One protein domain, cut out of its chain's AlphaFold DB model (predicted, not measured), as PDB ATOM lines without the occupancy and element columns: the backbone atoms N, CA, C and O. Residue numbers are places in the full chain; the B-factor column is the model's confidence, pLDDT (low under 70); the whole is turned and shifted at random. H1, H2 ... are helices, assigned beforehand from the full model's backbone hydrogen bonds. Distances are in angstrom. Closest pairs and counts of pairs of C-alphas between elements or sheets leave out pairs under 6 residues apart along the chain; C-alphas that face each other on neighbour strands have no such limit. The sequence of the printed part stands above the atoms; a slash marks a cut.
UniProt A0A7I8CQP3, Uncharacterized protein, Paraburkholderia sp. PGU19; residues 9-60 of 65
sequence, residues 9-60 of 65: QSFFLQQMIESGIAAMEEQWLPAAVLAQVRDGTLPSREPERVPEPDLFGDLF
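This is residues 9 to 60 of the 65 residues of an uncharacterized protein of Paraburkholderia sp. PGU19 (UniProt A0A7I8CQP3). What shape appears? Long helix H1 leads into short helix H2, which folds back near its end, and an extended tail then runs away to tiny H3. Residues 9 to 21 and 45 to 60 stick out as two arms. What is the make-up? The 52 printed residues, with three named helices and no named strand, are all helix in class and extended, with radius of gyration of the C-alphas 16.3 A and spans of 43 by 31 by 18 A.

Where is H1? Residues 9 to 28, 29.3 A long, start at C-alpha 9 (-33.164, -18.497, 23.473). What follows? H2 is residues 31 to 38, 10.6 A; H3 is residues 57 to 60, ending at C-alpha 60 (-54.575, 12.251, 5.433).

How do H1 and H2 stand? They are close but not clearly touching, the closest C-alphas, of Glu 25 and Leu 34, being 6.8 A apart. They run opposite ways at a shallow tilt of 29 degrees. Where is H3? It is apart from H1 and H2. Are the helix backbones in range? Every O i to N i+4 pair is within hydrogen-bond range in H2, and 15 of 16 in H1; H3 is too short for such a pair.

How large is it? The C-alphas farthest apart, of Gln 9 and Val 50, are 45.5 A apart. Are there cuts or long links? The printed part has no cut; H2 to H3 is a long link of 18 residues. Where is pLDDT under 70? At residues 9 to 10, 45 to 51 and 60.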
ATOM      1  N   GLN A   9     -31.896 -18.492  24.230       56.56
ATOM      2  CA  GLN A   9     -33.164 -18.497  23.473       56.56
ATOM      3  C   GLN A   9     -33.174 -17.517  22.287       56.56
ATOM      4  O   GLN A   9     -33.726 -17.829  21.236       56.56
ATOM      5  N   SER A  10     -32.513 -16.365  22.415       69.62
ATOM      6  CA  SER A  10     -32.458 -15.359  21.348       69.62
ATOM      7  C   SER A  10     -31.589 -15.777  20.161       69.62
ATOM      8  O   SER A  10     -31.848 -15.325  19.055       69.62
ATOM      9  N   PHE A  11     -30.603 -16.659  20.358       81.25
ATOM     10  CA  PHE A  11     -29.696 -17.085  19.286       81.25
ATOM     11  C   PHE A  11     -30.417 -17.869  18.184       81.25
ATOM     12  O   PHE A  11     -30.184 -17.626  17.007       81.25
ATOM     13  N   PHE A  12     -31.316 -18.785  18.556       85.31
ATOM     14  CA  PHE A  12     -32.073 -19.567  17.576       85.31
ATOM     15  C   PHE A  12     -33.016 -18.683  16.757       85.31
ATOM     16  O   PHE A  12     -33.052 -18.796  15.537       85.31
ATOM     17  N   LEU A  13     -33.742 -17.778  17.420       87.50
ATOM     18  CA  LEU A  13     -34.628 -16.843  16.732       87.50
ATOM     19  C   LEU A  13     -33.836 -15.887  15.835       87.50
ATOM     20  O   LEU A  13     -34.225 -15.665  14.697       87.50
ATOM     21  N   GLN A  14     -32.712 -15.366  16.325       88.56
ATOM     22  CA  GLN A  14     -31.822 -14.519  15.540       88.56
ATOM     23  C   GLN A  14     -31.338 -15.249  14.286       88.56
ATOM     24  O   GLN A  14     -31.486 -14.724  13.190       88.56
ATOM     25  N   GLN A  15     -30.853 -16.484  14.421       90.38
ATOM     26  CA  GLN A  15     -30.440 -17.283  13.269       90.38
ATOM     27  C   GLN A  15     -31.595 -17.595  12.315       90.38
ATOM     28  O   GLN A  15     -31.412 -17.565  11.100       90.38
ATOM     29  N   MET A  16     -32.795 -17.859  12.833       91.75
ATOM     30  CA  MET A  16     -33.988 -18.058  12.006       91.75
ATOM     31  C   MET A  16     -34.345 -16.799  11.206       91.75
ATOM     32  O   MET A  16     -34.667 -16.899  10.027       91.75
ATOM     33  N   ILE A  17     -34.256 -15.620  11.822       91.81
ATOM     34  CA  ILE A  17     -34.497 -14.340  11.149       91.81
ATOM     35  C   ILE A  17     -33.417 -14.082  10.092       91.81
ATOM     36  O   ILE A  17     -33.747 -13.818   8.941       91.81
ATOM     37  N   GLU A  18     -32.140 -14.204  10.460       92.25
ATOM     38  CA  GLU A  18     -31.001 -13.969   9.561       92.25
ATOM     39  C   GLU A  18     -31.046 -14.901   8.340       92.25
ATOM     40  O   GLU A  18     -30.889 -14.451   7.206       92.25
ATOM     41  N   SER A  19     -31.328 -16.188   8.555       91.12
ATOM     42  CA  SER A  19     -31.472 -17.166   7.468       91.12
ATOM     43  C   SER A  19     -32.704 -16.913   6.599       91.12
ATOM     44  O   SER A  19     -32.624 -17.052   5.379       91.12
ATOM     45  N   GLY A  20     -33.828 -16.511   7.199       93.38
ATOM     46  CA  GLY A  20     -35.043 -16.162   6.468       93.38
ATOM     47  C   GLY A  20     -34.835 -14.963   5.547       93.38
ATOM     48  O   GLY A  20     -35.196 -15.025   4.374       93.38
ATOM     49  N   ILE A  21     -34.186 -13.908   6.048       91.69
ATOM     50  CA  ILE A  21     -33.854 -12.719   5.254       91.69
ATOM     51  C   ILE A  21     -32.934 -13.098   4.092       91.69
ATOM     52  O   ILE A  21     -33.247 -12.771   2.952       91.69
ATOM     53  N   ALA A  22     -31.863 -13.856   4.350       90.69
ATOM     54  CA  ALA A  22     -30.937 -14.277   3.299       90.69
ATOM     55  C   ALA A  22     -31.636 -15.072   2.179       90.69
ATOM     56  O   ALA A  22     -31.388 -14.834   0.998       90.69
ATOM     57  N   ALA A  23     -32.559 -15.976   2.531       94.56
ATOM     58  CA  ALA A  23     -33.334 -16.734   1.549       94.56
ATOM     59  C   ALA A  23     -34.269 -15.838   0.714       94.56
ATOM     60  O   ALA A  23     -34.429 -16.050  -0.487       94.56
ATOM     61  N   MET A  24     -34.882 -14.827   1.337       93.81
ATOM     62  CA  MET A  24     -35.733 -13.858   0.640       93.81
ATOM     63  C   MET A  24     -34.913 -12.973  -0.304       93.81
ATOM     64  O   MET A  24     -35.326 -12.750  -1.439       93.81
ATOM     65  N   GLU A  25     -33.741 -12.512   0.130       91.75
ATOM     66  CA  GLU A  25     -32.824 -11.717  -0.691       91.75
ATOM     67  C   GLU A  25     -32.376 -12.480  -1.941       91.75
ATOM     68  O   GLU A  25     -32.421 -11.935  -3.041       91.75
ATOM     69  N   GLU A  26     -32.004 -13.755  -1.802       91.81
ATOM     70  CA  GLU A  26     -31.611 -14.603  -2.933       91.81
ATOM     71  C   GLU A  26     -32.759 -14.864  -3.918       91.81
ATOM     72  O   GLU A  26     -32.520 -15.002  -5.118       91.81
ATOM     73  N   GLN A  27     -34.001 -14.903  -3.430       94.69
ATOM     74  CA  GLN A  27     -35.185 -15.133  -4.256       94.69
ATOM     75  C   GLN A  27     -35.707 -13.859  -4.942       94.69
ATOM     76  O   GLN A  27     -36.287 -13.949  -6.026       94.69
ATOM     77  N   TRP A  28     -35.574 -12.687  -4.313       91.62
ATOM     78  CA  TRP A  28     -36.222 -11.445  -4.764       91.62
ATOM     79  C   TRP A  28     -35.268 -10.405  -5.342       91.62
ATOM     80  O   TRP A  28     -35.715  -9.548  -6.107       91.62
ATOM     81  N   LEU A  29     -33.974 -10.455  -5.019       89.25
ATOM     82  CA  LEU A  29     -33.014  -9.480  -5.526       89.25
ATOM     83  C   LEU A  29     -32.313  -9.989  -6.792       89.25
ATOM     84  O   LEU A  29     -31.801 -11.110  -6.821       89.25
ATOM     85  N   PRO A  30     -32.185  -9.147  -7.834       91.31
ATOM     86  CA  PRO A  30     -31.260  -9.416  -8.925       91.31
ATOM     87  C   PRO A  30     -29.836  -9.604  -8.389       91.31
ATOM     88  O   PRO A  30     -29.406  -8.871  -7.497       91.31
ATOM     89  N   ALA A  31     -29.061 -10.517  -8.978       89.19
ATOM     90  CA  ALA A  31     -27.720 -10.863  -8.490       89.19
ATOM     91  C   ALA A  31     -26.783  -9.649  -8.309       89.19
ATOM     92  O   ALA A  31     -26.013  -9.588  -7.352       89.19
ATOM     93  N   ALA A  32     -26.880  -8.651  -9.195       88.69
ATOM     94  CA  ALA A  32     -26.104  -7.416  -9.096       88.69
ATOM     95  C   ALA A  32     -26.499  -6.550  -7.885       88.69
ATOM     96  O   ALA A  32     -25.647  -5.877  -7.310       88.69
ATOM     97  N   VAL A  33     -27.773  -6.563  -7.488       88.56
ATOM     98  CA  VAL A  33     -28.277  -5.851  -6.304       88.56
ATOM     99  C   VAL A  33     -27.904  -6.613  -5.034       88.56
ATOM    100  O   VAL A  33     -27.421  -6.006  -4.086       88.56
ATOM    101  N   LEU A  34     -28.026  -7.944  -5.040       90.19
ATOM    102  CA  LEU A  34     -27.607  -8.794  -3.922       90.19
ATOM    103  C   LEU A  34     -26.118  -8.608  -3.579       90.19
ATOM    104  O   LEU A  34     -25.753  -8.536  -2.407       90.19
ATOM    105  N   ALA A  35     -25.255  -8.493  -4.594       89.88
ATOM    106  CA  ALA A  35     -23.831  -8.220  -4.401       89.88
ATOM    107  C   ALA A  35     -23.582  -6.865  -3.714       89.88
ATOM    108  O   ALA A  35     -22.745  -6.784  -2.821       89.88
ATOM    109  N   GLN A  36     -24.339  -5.829  -4.086       88.69
ATOM    110  CA  GLN A  36     -24.244  -4.500  -3.472       88.69
ATOM    111  C   GLN A  36     -24.690  -4.520  -2.006       88.69
ATOM    112  O   GLN A  36     -23.963  -4.028  -1.143       88.69
ATOM    113  N   VAL A  37     -25.821  -5.175  -1.714       86.50
ATOM    114  CA  VAL A  37     -26.337  -5.342  -0.344       86.50
ATOM    115  C   VAL A  37     -25.312  -6.049   0.548       86.50
ATOM    116  O   VAL A  37     -25.045  -5.589   1.656       86.50
ATOM    117  N   ARG A  38     -24.670  -7.117   0.052       86.44
ATOM    118  CA  ARG A  38     -23.617  -7.851   0.783       86.44
ATOM    119  C   ARG A  38     -22.354  -7.023   1.029       86.44
ATOM    120  O   ARG A  38     -21.687  -7.233   2.035       86.44
ATOM    121  N   ASP A  39     -22.052  -6.084   0.138       89.56
ATOM    122  CA  ASP A  39     -20.949  -5.127   0.284       89.56
ATOM    123  C   ASP A  39     -21.310  -3.944   1.211       89.56
ATOM    124  O   ASP A  39     -20.497  -3.058   1.458       89.56
ATOM    125  N   GLY A  40     -22.544  -3.903   1.737       86.06
ATOM    126  CA  GLY A  40     -23.048  -2.784   2.539       86.06
ATOM    127  C   GLY A  40     -23.297  -1.517   1.717       86.06
ATOM    128  O   GLY A  40     -23.415  -0.425   2.274       86.06
ATOM    129  N   THR A  41     -23.375  -1.650   0.392       86.31
ATOM    130  CA  THR A  41     -23.620  -0.548  -0.539       86.31
ATOM    131  C   THR A  41     -25.090  -0.521  -0.938       86.31
ATOM    132  O   THR A  41     -25.712  -1.548  -1.213       86.31
ATOM    133  N   LEU A  42     -25.679   0.674  -0.946       72.94
ATOM    134  CA  LEU A  42     -27.054   0.846  -1.394       72.94
ATOM    135  C   LEU A  42     -27.073   0.952  -2.921       72.94
ATOM    136  O   LEU A  42     -26.316   1.762  -3.469       72.94
ATOM    137  N   PRO A  43     -27.942   0.194  -3.615       73.00
ATOM    138  CA  PRO A  43     -28.125   0.395  -5.040       73.00
ATOM    139  C   PRO A  43     -28.554   1.838  -5.286       73.00
ATOM    140  O   PRO A  43     -29.376   2.398  -4.554       73.00
ATOM    141  N   SER A  44     -27.975   2.456  -6.315       72.38
ATOM    142  CA  SER A  44     -28.415   3.780  -6.749       72.38
ATOM    143  C   SER A  44     -29.911   3.712  -7.028       72.38
ATOM    144  O   SER A  44     -30.340   2.868  -7.814       72.38
ATOM    145  N   ARG A  45     -30.698   4.563  -6.354       65.44
ATOM    146  CA  ARG A  45     -32.140   4.685  -6.595       65.44
ATOM    147  C   ARG A  45     -32.307   4.931  -8.092       65.44
ATOM    148  O   ARG A  45     -31.893   5.986  -8.574       65.44
ATOM    149  N   GLU A  46     -32.827   3.945  -8.831       66.50
ATOM    150  CA  GLU A  46     -33.192   4.179 -10.229       66.50
ATOM    151  C   GLU A  46     -34.115   5.408 -10.240       66.50
ATOM    152  O   GLU A  46     -34.976   5.519  -9.358       66.50
ATOM    153  N   PRO A  47     -33.918   6.364 -11.168       59.38
ATOM    154  CA  PRO A  47     -34.837   7.479 -11.307       59.38
ATOM    155  C   PRO A  47     -36.237   6.895 -11.471       59.38
ATOM    156  O   PRO A  47     -36.473   6.051 -12.335       59.38
ATOM    157  N   GLU A  48     -37.106   7.297 -10.552       58.47
ATOM    158  CA  GLU A  48     -38.451   6.784 -10.334       58.47
ATOM    159  C   GLU A  48     -39.165   6.560 -11.672       58.47
ATOM    160  O   GLU A  48     -39.473   7.506 -12.403       58.47
ATOM    161  N   ARG A  49     -39.362   5.288 -12.044       60.47
ATOM    162  CA  ARG A  49     -40.162   4.933 -13.216       60.47
ATOM    163  C   ARG A  49     -41.614   5.204 -12.870       60.47
ATOM    164  O   ARG A  49     -42.290   4.298 -12.417       60.47
ATOM    165  N   VAL A  50     -42.052   6.433 -13.145       65.50
ATOM    166  CA  VAL A  50     -43.394   6.953 -12.848       65.50
ATOM    167  C   VAL A  50     -43.629   7.020 -11.328       65.50
ATOM    168  O   VAL A  50     -43.422   6.028 -10.641       65.50
ATOM    169  N   PRO A  51     -44.030   8.173 -10.766       66.38
ATOM    170  CA  PRO A  51     -44.431   8.214  -9.366       66.38
ATOM    171  C   PRO A  51     -45.588   7.229  -9.173       66.38
ATOM    172  O   PRO A  51     -46.647   7.383  -9.785       66.38
ATOM    173  N   GLU A  52     -45.350   6.186  -8.380       71.56
ATOM    174  CA  GLU A  52     -46.414   5.297  -7.922       71.56
ATOM    175  C   GLU A  52     -47.453   6.171  -7.201       71.56
ATOM    176  O   GLU A  52     -47.072   7.054  -6.422       71.56
ATOM    177  N   PRO A  53     -48.756   6.000  -7.486       75.94
ATOM    178  CA  PRO A  53     -49.788   6.769  -6.809       75.94
ATOM    179  C   PRO A  53     -49.683   6.528  -5.301       75.94
ATOM    180  O   PRO A  53     -49.621   5.383  -4.852       75.94
ATOM    181  N   ASP A  54     -49.652   7.611  -4.523       78.00
ATOM    182  CA  ASP A  54     -49.605   7.536  -3.065       78.00
ATOM    183  C   ASP A  54     -50.888   6.880  -2.539       78.00
ATOM    184  O   ASP A  54     -51.940   7.512  -2.445       78.00
ATOM    185  N   LEU A  55     -50.796   5.593  -2.194       81.00
ATOM    186  CA  LEU A  55     -51.913   4.777  -1.709       81.00
ATOM    187  C   LEU A  55     -52.471   5.254  -0.361       81.00
ATOM    188  O   LEU A  55     -53.528   4.786   0.061       81.00
ATOM    189  N   PHE A  56     -51.758   6.148   0.327       81.94
ATOM    190  CA  PHE A  56     -52.146   6.676   1.629       81.94
ATOM    191  C   PHE A  56     -52.455   8.176   1.597       81.94
ATOM    192  O   PHE A  56     -52.888   8.708   2.619       81.94
ATOM    193  N   GLY A  57     -52.296   8.853   0.455       76.88
ATOM    194  CA  GLY A  57     -52.511  10.299   0.335       76.88
ATOM    195  C   GLY A  57     -53.932  10.718   0.723       76.88
ATOM    196  O   GLY A  57     -54.126  11.689   1.456       76.88
ATOM    197  N   ASP A  58     -54.922   9.916   0.333       75.25
ATOM    198  CA  ASP A  58     -56.339  10.182   0.608       75.25
ATOM    199  C   ASP A  58     -56.714  10.013   2.091       75.25
ATOM    200  O   ASP A  58     -57.683  10.608   2.555       75.25
ATOM    201  N   LEU A  59     -55.951   9.233   2.868       76.62
ATOM    202  CA  LEU A  59     -56.243   8.997   4.290       76.62
ATOM    203  C   LEU A  59     -55.921  10.208   5.168       76.62
ATOM    204  O   LEU A  59     -56.448  10.328   6.274       76.62
ATOM    205  N   PHE A  60     -55.033  11.079   4.692       69.25
ATOM    206  CA  PHE A  60     -54.575  12.251   5.433       69.25
ATOM    207  C   PHE A  60     -55.096  13.566   4.847       69.25
ATOM    208  O   PHE A  60     -55.040  14.578   5.537       69.25
TER     209      PHE A  60